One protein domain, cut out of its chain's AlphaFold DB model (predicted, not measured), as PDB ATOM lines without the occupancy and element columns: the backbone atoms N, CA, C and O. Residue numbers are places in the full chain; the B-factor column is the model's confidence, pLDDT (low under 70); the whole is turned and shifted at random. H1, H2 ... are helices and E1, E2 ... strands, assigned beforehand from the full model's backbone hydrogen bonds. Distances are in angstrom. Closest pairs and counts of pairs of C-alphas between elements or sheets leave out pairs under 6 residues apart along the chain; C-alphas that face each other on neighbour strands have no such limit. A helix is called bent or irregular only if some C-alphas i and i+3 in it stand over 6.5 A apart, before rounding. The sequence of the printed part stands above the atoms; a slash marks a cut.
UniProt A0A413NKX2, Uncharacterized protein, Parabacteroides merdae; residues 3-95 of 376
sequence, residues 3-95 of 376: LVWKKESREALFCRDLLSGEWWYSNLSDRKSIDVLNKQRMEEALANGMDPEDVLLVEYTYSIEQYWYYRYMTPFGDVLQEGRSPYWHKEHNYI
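AT A GLANCE: This is residues 3 to 95 of the 376 residues of an uncharacterized protein of Parabacteroides merdae (UniProt A0A413NKX2). Two long antiparallel strands, E1 and E3, run side by side as a bent, twisted ribbon, widened by a short strand at each end: E2 beside E1 at one end and E4 beside E3 at the other. One helix, H1, packs on the ribbon toward the end where E2 lies, its residues 28 to 41 making the contacts. The printed part has 93 residues with four named strands and one named helix, in the order E1, E2, H1, E3, E4; the sheet runs E2, E1, E3, E4, all antiparallel, and the class is mixed, helices and strands. It is only just extended, close to loose, with a radius of gyration of the C-alphas of 18.7 A, and it spans 63 by 26 by 19 A, a rod.

IN THESE COORDINATES: Find C-alpha 3 at (176.022, 214.560, 174.082); from there E1, residues 3 to 17, runs 35.6 A and bends by 74 degrees at residue 11. Its long neighbour E3, residues 58 to 73, begins at (209.464, 198.426, 176.953), runs 39.0 A and bends by 79 degrees at residue 61. The short strands are E2, residues 23 to 27, and E4, residues 79 to 84, which ends at C-alpha 84, (187.227, 208.909, 176.922). H1, residues 28 to 47, is 30.2 A long and irregular: C-alphas 29 and 32 are 7.0 A apart.

HOW THE PARTS SIT: Begin with inner strands E1 and E3, antiparallel at 165 degrees, where N 4 and O 71 are 2.9 A apart, within hydrogen-bond range, and so are N 16 and O 59 at 2.8 A. E1 and E2 form a hairpin; look at N 15 and O 24, 2.8 A apart. E3 and E4 form another, antiparallel at 150 degrees, with N 70 and O 83 at 2.8 A. E2 and E4 are the edge strands and are apart. The sheet is curled like part of a barrel, the way across it turning by 148 degrees. H1 is on the sheet at a height of 7.8 A and runs along the strands, at 23 degrees to E1 on the local plane; it is only just over E1, on which 3 of its C-alphas fall. The closest C-alphas of H1 and E1 are those of Leu 28 and Ala 12, 5.6 A apart; those of H1 and E3 are Asn 38 and Val 58, 6.5 A apart. In H1, 14 of 16 O i to N i+4 pairs are within hydrogen-bond range.

THE WHOLE: The two C-alphas farthest apart are those of Gly 49 and Phe 76, at 63.9 A. The printed part, residues 3 to 95, has no cut. The links E1 to E2, E2 to H1 and E3 to E4 are tight, and H1 to E3, with 10 residues, is short. The mean pLDDT of the printed part is 83.1; look for low confidence, under 70, at residues 52 to 55 of this model.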
ATOM      1  N   LEU A   3     174.818 215.383 174.170       89.75
ATOM      2  CA  LEU A   3     176.022 214.560 174.082       89.75
ATOM      3  C   LEU A   3     176.915 215.111 172.973       89.75
ATOM      4  O   LEU A   3     176.519 215.141 171.809       89.75
ATOM      5  N   VAL A   4     178.118 215.531 173.340       90.56
ATOM      6  CA  VAL A   4     179.117 216.068 172.419       90.56
ATOM      7  C   VAL A   4     180.291 215.107 172.348       90.56
ATOM      8  O   VAL A   4     180.812 214.676 173.374       90.56
ATOM      9  N   TRP A   5     180.731 214.813 171.128       91.62
ATOM     10  CA  TRP A   5     181.969 214.091 170.868       91.62
ATOM     11  C   TRP A   5     182.976 215.019 170.215       91.62
ATOM     12  O   TRP A   5     182.654 215.710 169.248       91.62
ATOM     13  N   LYS A   6     184.206 215.005 170.718       90.69
ATOM     14  CA  LYS A   6     185.312 215.770 170.152       90.69
ATOM     15  C   LYS A   6     186.513 214.860 169.952       90.69
ATOM     16  O   LYS A   6     186.859 214.079 170.838       90.69
ATOM     17  N   LYS A   7     187.151 214.975 168.787       91.00
ATOM     18  CA  LYS A   7     188.462 214.374 168.554       91.00
ATOM     19  C   LYS A   7     189.504 215.310 169.156       91.00
ATOM     20  O   LYS A   7     189.687 216.424 168.668       91.00
ATOM     21  N   GLU A   8     190.121 214.891 170.250       90.56
ATOM     22  CA  GLU A   8     191.181 215.643 170.919       90.56
ATOM     23  C   GLU A   8     192.535 214.986 170.638       90.56
ATOM     24  O   GLU A   8     192.620 213.823 170.242       90.56
ATOM     25  N   SER A   9     193.603 215.768 170.761       88.31
ATOM     26  CA  SER A   9     194.980 215.300 170.596       88.31
ATOM     27  C   SER A   9     195.740 215.600 171.876       88.31
ATOM     28  O   SER A   9     195.595 216.694 172.425       88.31
ATOM     29  N   ARG A  10     196.528 214.639 172.359       85.56
ATOM     30  CA  ARG A  10     197.440 214.836 173.490       85.56
ATOM     31  C   ARG A  10     198.837 214.351 173.145       85.56
ATOM     32  O   ARG A  10     199.002 213.415 172.367       85.56
ATOM     33  N   GLU A  11     199.821 214.959 173.783       86.94
ATOM     34  CA  GLU A  11     201.185 214.448 173.787       86.94
ATOM     35  C   GLU A  11     201.239 213.195 174.669       86.94
ATOM     36  O   GLU A  11     200.798 213.207 175.824       86.94
ATOM     37  N   ALA A  12     201.723 212.094 174.102       86.25
ATOM     38  CA  ALA A  12     201.776 210.798 174.757       86.25
ATOM     39  C   ALA A  12     203.090 210.079 174.425       86.25
ATOM     40  O   ALA A  12     203.792 210.401 173.465       86.25
ATOM     41  N   LEU A  13     203.420 209.076 175.229       82.88
ATOM     42  CA  LEU A  13     204.480 208.128 174.914       82.88
ATOM     43  C   LEU A  13     203.825 206.881 174.325       82.88
ATOM     44  O   LEU A  13     202.978 206.258 174.964       82.88
ATOM     45  N   PHE A  14     204.189 206.546 173.092       85.31
ATOM     46  CA  PHE A  14     203.829 205.285 172.466       85.31
ATOM     47  C   PHE A  14     204.765 204.208 172.998       85.31
ATOM     48  O   PHE A  14     205.945 204.199 172.650       85.31
ATOM     49  N   CYS A  15     204.241 203.356 173.871       83.19
ATOM     50  CA  CYS A  15     204.961 202.275 174.519       83.19
ATOM     51  C   CYS A  15     204.695 200.972 173.771       83.19
ATOM     52  O   CYS A  15     203.543 200.639 173.491       83.19
ATOM     53  N   ARG A  16     205.758 200.234 173.475       83.62
ATOM     54  CA  ARG A  16     205.711 198.893 172.905       83.62
ATOM     55  C   ARG A  16     206.450 197.963 173.851       83.62
ATOM     56  O   ARG A  16     207.648 198.129 174.069       83.62
ATOM     57  N   ASP A  17     205.732 197.007 174.416       83.94
ATOM     58  CA  ASP A  17     206.330 195.967 175.240       83.94
ATOM     59  C   ASP A  17     206.807 194.833 174.338       83.94
ATOM     60  O   ASP A  17     206.015 194.156 173.682       83.94
ATOM     61  N   LEU A  18     208.122 194.649 174.270       78.44
ATOM     62  CA  LEU A  18     208.726 193.599 173.461       78.44
ATOM     63  C   LEU A  18     208.519 192.203 174.060       78.44
ATOM     64  O   LEU A  18     208.608 191.225 173.324       78.44
ATOM     65  N   LEU A  19     208.219 192.108 175.360       76.75
ATOM     66  CA  LEU A  19     208.004 190.838 176.049       76.75
ATOM     67  C   LEU A  19     206.612 190.258 175.762       76.75
ATOM     68  O   LEU A  19     206.487 189.071 175.478       76.75
ATOM     69  N   SER A  20     205.568 191.091 175.838       73.19
ATOM     70  CA  SER A  20     204.176 190.679 175.594       73.19
ATOM     71  C   SER A  20     203.709 190.908 174.154       73.19
ATOM     72  O   SER A  20     202.703 190.338 173.738       73.19
ATOM     73  N   GLY A  21     204.415 191.743 173.384       76.94
ATOM     74  CA  GLY A  21     203.985 192.180 172.054       76.94
ATOM     75  C   GLY A  21     202.850 193.214 172.079       76.94
ATOM     76  O   GLY A  21     202.330 193.577 171.022       76.94
ATOM     77  N   GLU A  22     202.461 193.704 173.258       80.75
ATOM     78  CA  GLU A  22     201.403 194.699 173.410       80.75
ATOM     79  C   GLU A  22     201.916 196.128 173.198       80.75
ATOM     80  O   GLU A  22     203.077 196.463 173.443       80.75
ATOM     81  N   TRP A  23     201.016 197.007 172.760       82.00
ATOM     82  CA  TRP A  23     201.309 198.420 172.546       82.00
ATOM     83  C   TRP A  23     200.213 199.301 173.146       82.00
ATOM     84  O   TRP A  23     199.019 199.017 173.028       82.00
ATOM     85  N   TRP A  24     200.609 200.402 173.785       81.75
ATOM     86  CA  TRP A  24     199.679 201.357 174.392       81.75
ATOM     87  C   TRP A  24     200.248 202.779 174.434       81.75
ATOM     88  O   TRP A  24     201.437 203.012 174.237       81.75
ATOM     89  N   TYR A  25     199.376 203.752 174.712       82.62
ATOM     90  CA  TYR A  25     199.756 205.151 174.912       82.62
ATOM     91  C   TYR A  25     199.741 205.507 176.402       82.62
ATOM     92  O   TYR A  25     198.698 205.413 177.057       82.62
ATOM     93  N   SER A  26     200.871 205.972 176.936       82.44
ATOM     94  CA  SER A  26     201.004 206.466 178.316       82.44
ATOM     95  C   SER A  26     201.175 207.989 178.368       82.44
ATOM     96  O   SER A  26     201.460 208.632 177.351       82.44
ATOM     97  N   ASN A  27     200.942 208.609 179.533       82.06
ATOM     98  CA  ASN A  27     201.205 210.043 179.682       82.06
ATOM     99  C   ASN A  27     202.711 210.312 179.747       82.06
ATOM    100  O   ASN A  27     203.486 209.489 180.225       82.06
ATOM    101  N   LEU A  28     203.120 211.532 179.386       78.12
ATOM    102  CA  LEU A  28     204.506 211.992 179.551       78.12
ATOM    103  C   LEU A  28     205.008 211.871 181.002       78.12
ATOM    104  O   LEU A  28     206.180 211.579 181.235       78.12
ATOM    105  N   SER A  29     204.123 212.064 181.984       77.31
ATOM    106  CA  SER A  29     204.431 211.926 183.413       77.31
ATOM    107  C   SER A  29     204.766 210.488 183.824       77.31
ATOM    108  O   SER A  29     205.538 210.292 184.765       77.31
ATOM    109  N   ASP A  30     204.253 209.496 183.094       77.38
ATOM    110  CA  ASP A  30     204.403 208.074 183.414       77.38
ATOM    111  C   ASP A  30     205.760 207.518 182.959       77.38
ATOM    112  O   ASP A  30     206.112 206.392 183.311       77.38
ATOM    113  N   ARG A  31     206.580 208.324 182.266       75.81
ATOM    114  CA  ARG A  31     207.937 207.955 181.831       75.81
ATOM    115  C   ARG A  31     208.765 207.328 182.952       75.81
ATOM    116  O   ARG A  31     209.389 206.292 182.761       75.81
ATOM    117  N   LYS A  32     208.719 207.926 184.147       77.94
ATOM    118  CA  LYS A  32     209.473 207.438 185.312       77.94
ATOM    119  C   LYS A  32     209.035 206.041 185.749       77.94
ATOM    120  O   LYS A  32     209.869 205.274 186.209       77.94
ATOM    121  N   SER A  33     207.750 205.716 185.618       78.62
ATOM    122  CA  SER A  33     207.234 204.393 185.980       78.62
ATOM    123  C   SER A  33     207.703 203.315 185.002       78.62
ATOM    124  O   SER A  33     208.084 202.231 185.431       78.62
ATOM    125  N   ILE A  34     207.782 203.649 183.710       78.62
ATOM    126  CA  ILE A  34     208.284 202.750 182.664       78.62
ATOM    127  C   ILE A  34     209.789 202.524 182.835       78.62
ATOM    128  O   ILE A  34     210.254 201.391 182.761       78.62
ATOM    129  N   ASP A  35     210.549 203.577 183.149       79.31
ATOM    130  CA  ASP A  35     211.984 203.453 183.421       79.31
ATOM    131  C   ASP A  35     212.257 202.579 184.664       79.31
ATOM    132  O   ASP A  35     213.233 201.833 184.692       79.31
ATOM    133  N   VAL A  36     211.399 202.641 185.692       82.31
ATOM    134  CA  VAL A  36     211.485 201.757 186.872       82.31
ATOM    135  C   VAL A  36     211.142 200.313 186.509       82.31
ATOM    136  O   VAL A  36     211.867 199.410 186.919       82.31
ATOM    137  N   LEU A  37     210.098 200.089 185.707       80.62
ATOM    138  CA  LEU A  37     209.718 198.756 185.236       80.62
ATOM    139  C   LEU A  37     210.843 198.109 184.417       80.62
ATOM    140  O   LEU A  37     211.198 196.956 184.649       80.62
ATOM    141  N   ASN A  38     211.451 198.864 183.500       82.31
ATOM    142  CA  ASN A  38     212.584 198.390 182.709       82.31
ATOM    143  C   ASN A  38     213.794 198.066 183.598       82.31
ATOM    144  O   ASN A  38     214.453 197.057 183.375       82.31
ATOM    145  N   LYS A  39     214.064 198.859 184.644       80.69
ATOM    146  CA  LYS A  39     215.126 198.549 185.618       80.69
ATOM    147  C   LYS A  39     214.854 197.267 186.401       80.69
ATOM    148  O   LYS A  39     215.767 196.465 186.542       80.69
ATOM    149  N   GLN A  40     213.621 197.047 186.852       81.38
ATOM    150  CA  GLN A  40     213.241 195.807 187.535       81.38
ATOM    151  C   GLN A  40     213.415 194.589 186.623       81.38
ATOM    152  O   GLN A  40     214.032 193.609 187.028       81.38
ATOM    153  N   ARG A  41     212.970 194.681 185.362       80.31
ATOM    154  CA  ARG A  41     213.167 193.613 184.368       80.31
ATOM    155  C   ARG A  41     214.650 193.324 184.109       80.31
ATOM    156  O   ARG A  41     215.027 192.165 183.989       80.31
ATOM    157  N   MET A  42     215.495 194.356 184.075       77.06
ATOM    158  CA  MET A  42     216.951 194.196 183.959       77.06
ATOM    159  C   MET A  42     217.572 193.521 185.190       77.06
ATOM    160  O   MET A  42     218.439 192.664 185.040       77.06
ATOM    161  N   GLU A  43     217.143 193.885 186.401       79.19
ATOM    162  CA  GLU A  43     217.629 193.278 187.650       79.19
ATOM    163  C   GLU A  43     217.224 191.799 187.759       79.19
ATOM    164  O   GLU A  43     218.047 190.959 188.127       79.19
ATOM    165  N   GLU A  44     215.992 191.458 187.375       78.00
ATOM    166  CA  GLU A  44     215.505 190.075 187.318       78.00
ATOM    167  C   GLU A  44     216.220 189.250 186.239       78.00
ATOM    168  O   GLU A  44     216.575 188.095 186.479       78.00
ATOM    169  N   ALA A  45     216.480 189.825 185.063       73.06
ATOM    170  CA  ALA A  45     217.223 189.156 183.998       73.06
ATOM    171  C   ALA A  45     218.680 188.870 184.402       73.06
ATOM    172  O   ALA A  45     219.180 187.764 184.185       73.06
ATOM    173  N   LEU A  46     219.330 189.826 185.075       76.19
ATOM    174  CA  LEU A  46     220.693 189.678 185.583       76.19
ATOM    175  C   LEU A  46     220.777 188.641 186.716       76.19
ATOM    176  O   LEU A  46     221.730 187.866 186.773       76.19
ATOM    177  N   ALA A  47     219.757 188.566 187.577       75.38
ATOM    178  CA  ALA A  47     219.647 187.530 188.607       75.38
ATOM    179  C   ALA A  47     219.461 186.116 188.019       75.38
ATOM    180  O   ALA A  47     219.915 185.140 188.613       75.38
ATOM    181  N   ASN A  48     218.835 186.010 186.843       76.88
ATOM    182  CA  ASN A  48     218.644 184.754 186.114       76.88
ATOM    183  C   ASN A  48     219.794 184.423 185.138       76.88
ATOM    184  O   ASN A  48     219.717 183.423 184.425       76.88
ATOM    185  N   GLY A  49     220.870 185.222 185.120       70.94
ATOM    186  CA  GLY A  49     222.066 184.968 184.309       70.94
ATOM    187  C   GLY A  49     221.886 185.215 182.808       70.94
ATOM    188  O   GLY A  49     222.626 184.639 182.013       70.94
ATOM    189  N   MET A  50     220.904 186.032 182.422       72.00
ATOM    190  CA  MET A  50     220.643 186.421 181.033       72.00
ATOM    191  C   MET A  50     221.522 187.622 180.642       72.00
ATOM    192  O   MET A  50     221.792 188.489 181.478       72.00
ATOM    193  N   ASP A  51     221.990 187.665 179.392       71.38
ATOM    194  CA  ASP A  51     222.818 188.769 178.896       71.38
ATOM    195  C   ASP A  51     221.979 190.065 178.820       71.38
ATOM    196  O   ASP A  51     220.835 190.014 178.353       71.38
ATOM    197  N   PRO A  52     222.495 191.224 179.279       64.00
ATOM    198  CA  PRO A  52     221.807 192.512 179.197       64.00
ATOM    199  C   PRO A  52     221.236 192.879 177.821       64.00
ATOM    200  O   PRO A  52     220.270 193.640 177.765       64.00
ATOM    201  N   GLU A  53     221.818 192.375 176.728       65.81
ATOM    202  CA  GLU A  53     221.350 192.656 175.361       65.81
ATOM    203  C   GLU A  53     220.132 191.819 174.934       65.81
ATOM    204  O   GLU A  53     219.380 192.243 174.057       65.81
ATOM    205  N   ASP A  54     219.879 190.683 175.589       69.56
ATOM    206  CA  ASP A  54     218.764 189.781 175.265       69.56
ATOM    207  C   ASP A  54     217.468 190.131 176.026       69.56
ATOM    208  O   ASP A  54     216.425 189.492 175.851       69.56
ATOM    209  N   VAL A  55     217.503 191.158 176.882       69.94
ATOM    210  CA  VAL A  55     216.356 191.559 177.702       69.94
ATOM    211  C   VAL A  55     215.364 192.380 176.879       69.94
ATOM    212  O   VAL A  55     215.628 193.505 176.459       69.94
ATOM    213  N   LEU A  56     214.161 191.834 176.704       75.25
ATOM    214  CA  LEU A  56     213.051 192.502 176.025       75.25
ATOM    215  C   LEU A  56     212.451 193.600 176.922       75.25
ATOM    216  O   LEU A  56     211.653 193.343 177.830       75.25
ATOM    217  N   LEU A  57     212.851 194.844 176.664       79.75
ATOM    218  CA  LEU A  57     212.387 196.028 177.390       79.75
ATOM    219  C   LEU A  57     211.156 196.669 176.742       79.75
ATOM    220  O   LEU A  57     210.810 196.410 175.590       79.75
ATOM    221  N   VAL A  58     210.502 197.550 177.498       80.44
ATOM    222  CA  VAL A  58     209.464 198.426 176.953       80.44
ATOM    223  C   VAL A  58     210.141 199.592 176.240       80.44
ATOM    224  O   VAL A  58     210.755 200.450 176.881       80.44
ATOM    225  N   GLU A  59     210.008 199.639 174.919       82.44
ATOM    226  CA  GLU A  59     210.427 200.776 174.102       82.44
ATOM    227  C   GLU A  59     209.354 201.861 174.163       82.44
ATOM    228  O   GLU A  59     208.160 201.567 174.081       82.44
ATOM    229  N   TYR A  60     209.751 203.129 174.281       82.06
ATOM    230  CA  TYR A  60     208.808 204.240 174.208       82.06
ATOM    231  C   TYR A  60     209.280 205.341 173.264       82.06
ATOM    232  O   TYR A  60     210.421 205.794 173.323       82.06
ATOM    233  N   THR A  61     208.364 205.815 172.422       84.88
ATOM    234  CA  THR A  61     208.604 206.906 171.470       84.88
ATOM    235  C   THR A  61     207.610 208.034 171.713       84.88
ATOM    236  O   THR A  61     206.441 207.793 172.012       84.88
ATOM    237  N   TYR A  62     208.051 209.283 171.583       86.94
ATOM    238  CA  TYR A  62     207.149 210.432 171.635       86.94
ATOM    239  C   TYR A  62     206.174 210.402 170.451       86.94
ATOM    240  O   TYR A  62     206.598 210.322 169.298       86.94
ATOM    241  N   SER A  63     204.875 210.476 170.729       87.19
ATOM    242  CA  SER A  63     203.835 210.483 169.703       87.19
ATOM    243  C   SER A  63     202.646 211.349 170.122       87.19
ATOM    244  O   SER A  63     202.391 211.577 171.303       87.19
ATOM    245  N   ILE A  64     201.899 211.841 169.138       86.31
ATOM    246  CA  ILE A  64     200.658 212.574 169.380       86.31
ATOM    247  C   ILE A  64     199.508 211.575 169.277       86.31
ATOM    248  O   ILE A  64     199.165 211.111 168.190       86.31
ATOM    249  N   GLU A  65     198.893 211.256 170.412       87.06
ATOM    250  CA  GLU A  65     197.719 210.390 170.444       87.06
ATOM    251  C   GLU A  65     196.468 211.205 170.109       87.06
ATOM    252  O   GLU A  65     196.150 212.189 170.782       87.06
ATOM    253  N   GLN A  66     195.722 210.758 169.100       87.88
ATOM    254  CA  GLN A  66     194.383 211.262 168.813       87.88
ATOM    255  C   GLN A  66     193.338 210.319 169.405       87.88
ATOM    256  O   GLN A  66     193.316 209.135 169.071       87.88
ATOM    257  N   TYR A  67     192.435 210.842 170.230       89.44
ATOM    258  CA  TYR A  67     191.380 210.048 170.860       89.44
ATOM    259  C   TYR A  67     190.039 210.780 170.858       89.44
ATOM    260  O   TYR A  67     189.958 212.005 170.748       89.44
ATOM    261  N   TRP A  68     188.960 210.006 170.967       91.62
ATOM    262  CA  TRP A  68     187.605 210.534 171.068       91.62
ATOM    263  C   TRP A  68     187.216 210.761 172.528       91.62
ATOM    264  O   TRP A  68     187.291 209.846 173.353       91.62
ATOM    265  N   TYR A  69     186.775 211.980 172.825       91.31
ATOM    266  CA  TYR A  69     186.340 212.415 174.148       91.31
ATOM    267  C   TYR A  69     184.856 212.779 174.114       91.31
ATOM    268  O   TYR A  69     184.420 213.520 173.224       91.31
ATOM    269  N   TYR A  70     184.082 212.238 175.053       92.81
ATOM    270  CA  TYR A  70     182.659 212.518 175.188       92.81
ATOM    271  C   TYR A  70     182.413 213.490 176.338       92.81
ATOM    272  O   TYR A  70     183.068 213.423 177.378       92.81
ATOM    273  N   ARG A  71     181.440 214.381 176.152       92.00
ATOM    274  CA  ARG A  71     180.944 215.293 177.183       92.00
ATOM    275  C   ARG A  71     179.426 215.319 177.155       92.00
ATOM    276  O   ARG A  71     178.820 215.553 176.110       92.00
ATOM    277  N   TYR A  72     178.817 215.110 178.310       91.75
ATOM    278  CA  TYR A  72     177.408 215.369 178.545       91.75
ATOM    279  C   TYR A  72     177.252 216.787 179.070       91.75
ATOM    280  O   TYR A  72     177.752 217.107 180.144       91.75
ATOM    281  N   MET A  73     176.564 217.628 178.308       92.19
ATOM    282  CA  MET A  73     176.396 219.045 178.609       92.19
ATOM    283  C   MET A  73     174.929 219.400 178.875       92.19
ATOM    284  O   MET A  73     174.002 218.823 178.289       92.19
ATOM    285  N   THR A  74     174.692 220.377 179.746       91.50
ATOM    286  CA  THR A  74     173.404 221.080 179.819       91.50
ATOM    287  C   THR A  74     173.253 221.982 178.586       91.50
ATOM    288  O   THR A  74     174.249 222.345 177.960       91.50
ATOM    289  N   PRO A  75     172.025 222.381 178.199       90.00
ATOM    290  CA  PRO A  75     171.837 223.380 177.142       90.00
ATOM    291  C   PRO A  75     172.536 224.723 177.424       90.00
ATOM    292  O   PRO A  75     172.773 225.483 176.493       90.00
ATOM    293  N   PHE A  76     172.866 224.997 178.691       87.12
ATOM    294  CA  PHE A  76     173.570 226.202 179.135       87.12
ATOM    295  C   PHE A  76     175.101 226.072 179.082       87.12
ATOM    296  O   PHE A  76     175.794 227.069 179.249       87.12
ATOM    297  N   GLY A  77     175.632 224.876 178.797       85.62
ATOM    298  CA  GLY A  77     177.068 224.629 178.648       85.62
ATOM    299  C   GLY A  77     177.754 224.002 179.864       85.62
ATOM    300  O   GLY A  77     178.958 223.762 179.807       85.62
ATOM    301  N   ASP A  78     177.021 223.679 180.931       90.94
ATOM    302  CA  ASP A  78     177.596 222.994 182.094       90.94
ATOM    303  C   ASP A  78     177.900 221.534 181.754       90.94
ATOM    304  O   ASP A  78     177.046 220.821 181.218       90.94
ATOM    305  N   VAL A  79     179.103 221.066 182.087       90.06
ATOM    306  CA  VAL A  79     179.507 219.668 181.888       90.06
ATOM    307  C   VAL A  79     179.019 218.832 183.069       90.06
ATOM    308  O   VAL A  79     179.433 219.041 184.204       90.06
ATOM    309  N   LEU A  80     178.140 217.872 182.793       89.81
ATOM    310  CA  LEU A  80     177.610 216.928 183.779       89.81
ATOM    311  C   LEU A  80     178.544 215.734 183.975       89.81
ATOM    312  O   LEU A  80     178.739 215.261 185.089       89.81
ATOM    313  N   GLN A  81     179.088 215.225 182.872       89.19
ATOM    314  CA  GLN A  81     179.982 214.078 182.861       89.19
ATOM    315  C   GLN A  81     180.844 214.129 181.609       89.19
ATOM    316  O   GLN A  81     180.372 214.485 180.528       89.19
ATOM    317  N   GLU A  82     182.097 213.726 181.743       91.00
ATOM    318  CA  GLU A  82     183.025 213.635 180.631       91.00
ATOM    319  C   GLU A  82     183.950 212.431 180.769       91.00
ATOM    320  O   GLU A  82     184.138 211.884 181.857       91.00
ATOM    321  N   GLY A  83     184.493 211.979 179.645       88.94
ATOM    322  CA  GLY A  83     185.367 210.822 179.630       88.94
ATOM    323  C   GLY A  83     185.857 210.464 178.237       88.94
ATOM    324  O   GLY A  83     185.449 211.030 177.223       88.94
ATOM    325  N   ARG A  84     186.763 209.492 178.186       87.12
ATOM    326  CA  ARG A  84     187.227 208.909 176.922       87.12
ATOM    327  C   ARG A  84     186.196 207.943 176.376       87.12
ATOM    328  O   ARG A  84     185.404 207.405 177.146       87.12
ATOM    329  N   SER A  85     186.236 207.705 175.065       88.56
ATOM    330  CA  SER A  85     185.396 206.686 174.438       88.56
ATOM    331  C   SER A  85     185.439 205.381 175.250       88.56
ATOM    332  O   SER A  85     186.522 204.817 175.416       88.56
ATOM    333  N   PRO A  86     184.291 204.915 175.776       85.75
ATOM    334  CA  PRO A  86     184.226 203.681 176.548       85.75
ATOM    335  C   PRO A  86     184.247 202.447 175.638       85.75
ATOM    336  O   PRO A  86     184.239 201.328 176.137       85.75
ATOM    337  N   TYR A  87     184.228 202.634 174.316       86.75
ATOM    338  CA  TYR A  87     184.092 201.554 173.353       86.75
ATOM    339  C   TYR A  87     185.448 200.960 172.969       86.75
ATOM    340  O   TYR A  87     186.419 201.698 172.786       86.75
ATOM    341  N   TRP A  88     185.502 199.647 172.731       83.38
ATOM    342  CA  TRP A  88     186.714 198.965 172.244       83.38
ATOM    343  C   TRP A  88     187.266 199.560 170.949       83.38
ATOM    344  O   TRP A  88     188.475 199.674 170.774       83.38
ATOM    345  N   HIS A  89     186.386 200.032 170.063       82.38
ATOM    346  CA  HIS A  89     186.787 200.685 168.818       82.38
ATOM    347  C   HIS A  89     187.349 202.109 169.007       82.38
ATOM    348  O   HIS A  89     187.711 202.736 168.019       82.38
ATOM    349  N   LYS A  90     187.392 202.650 170.237       85.19
ATOM    350  CA  LYS A  90     187.964 203.968 170.599       85.19
ATOM    351  C   LYS A  90     187.421 205.167 169.802       85.19
ATOM    352  O   LYS A  90     188.055 206.217 169.739       85.19
ATOM    353  N   GLU A  91     186.221 205.047 169.234       85.56
ATOM    354  CA  GLU A  91     185.548 206.102 168.457       85.56
ATOM    355  C   GLU A  91     184.237 206.552 169.109       85.56
ATOM    356  O   GLU A  91     183.813 205.993 170.117       85.56
ATOM    357  N   HIS A  92     183.570 207.554 168.530       88.06
ATOM    358  CA  HIS A  92     182.204 207.924 168.906       88.06
ATOM    359  C   HIS A  92     181.178 206.864 168.477       88.06
ATOM    360  O   HIS A  92     181.415 206.083 167.560       88.06
ATOM    361  N   ASN A  93     179.996 206.879 169.089       85.81
ATOM    362  CA  ASN A  93     178.889 205.963 168.781       85.81
ATOM    363  C   ASN A  93     178.129 206.302 167.486       85.81
ATOM    364  O   ASN A  93     177.444 205.449 166.935       85.81
ATOM    365  N   TYR A  94     178.231 207.536 166.989       87.06
ATOM    366  CA  TYR A  94     177.514 207.936 165.778       87.06
ATOM    367  C   TYR A  94     178.139 207.372 164.502       87.06
ATOM    368  O   TYR A  94     179.352 207.189 164.408       87.06
ATOM    369  N   ILE A  95     177.308 207.127 163.498       86.94
ATOM    370  CA  ILE A  95     177.735 206.819 162.135       86.94
ATOM    371  C   ILE A  95     176.885 207.734 161.266       86.94
ATOM    372  O   ILE A  95     175.659 207.704 161.345       86.94
TER     373      ILE A  95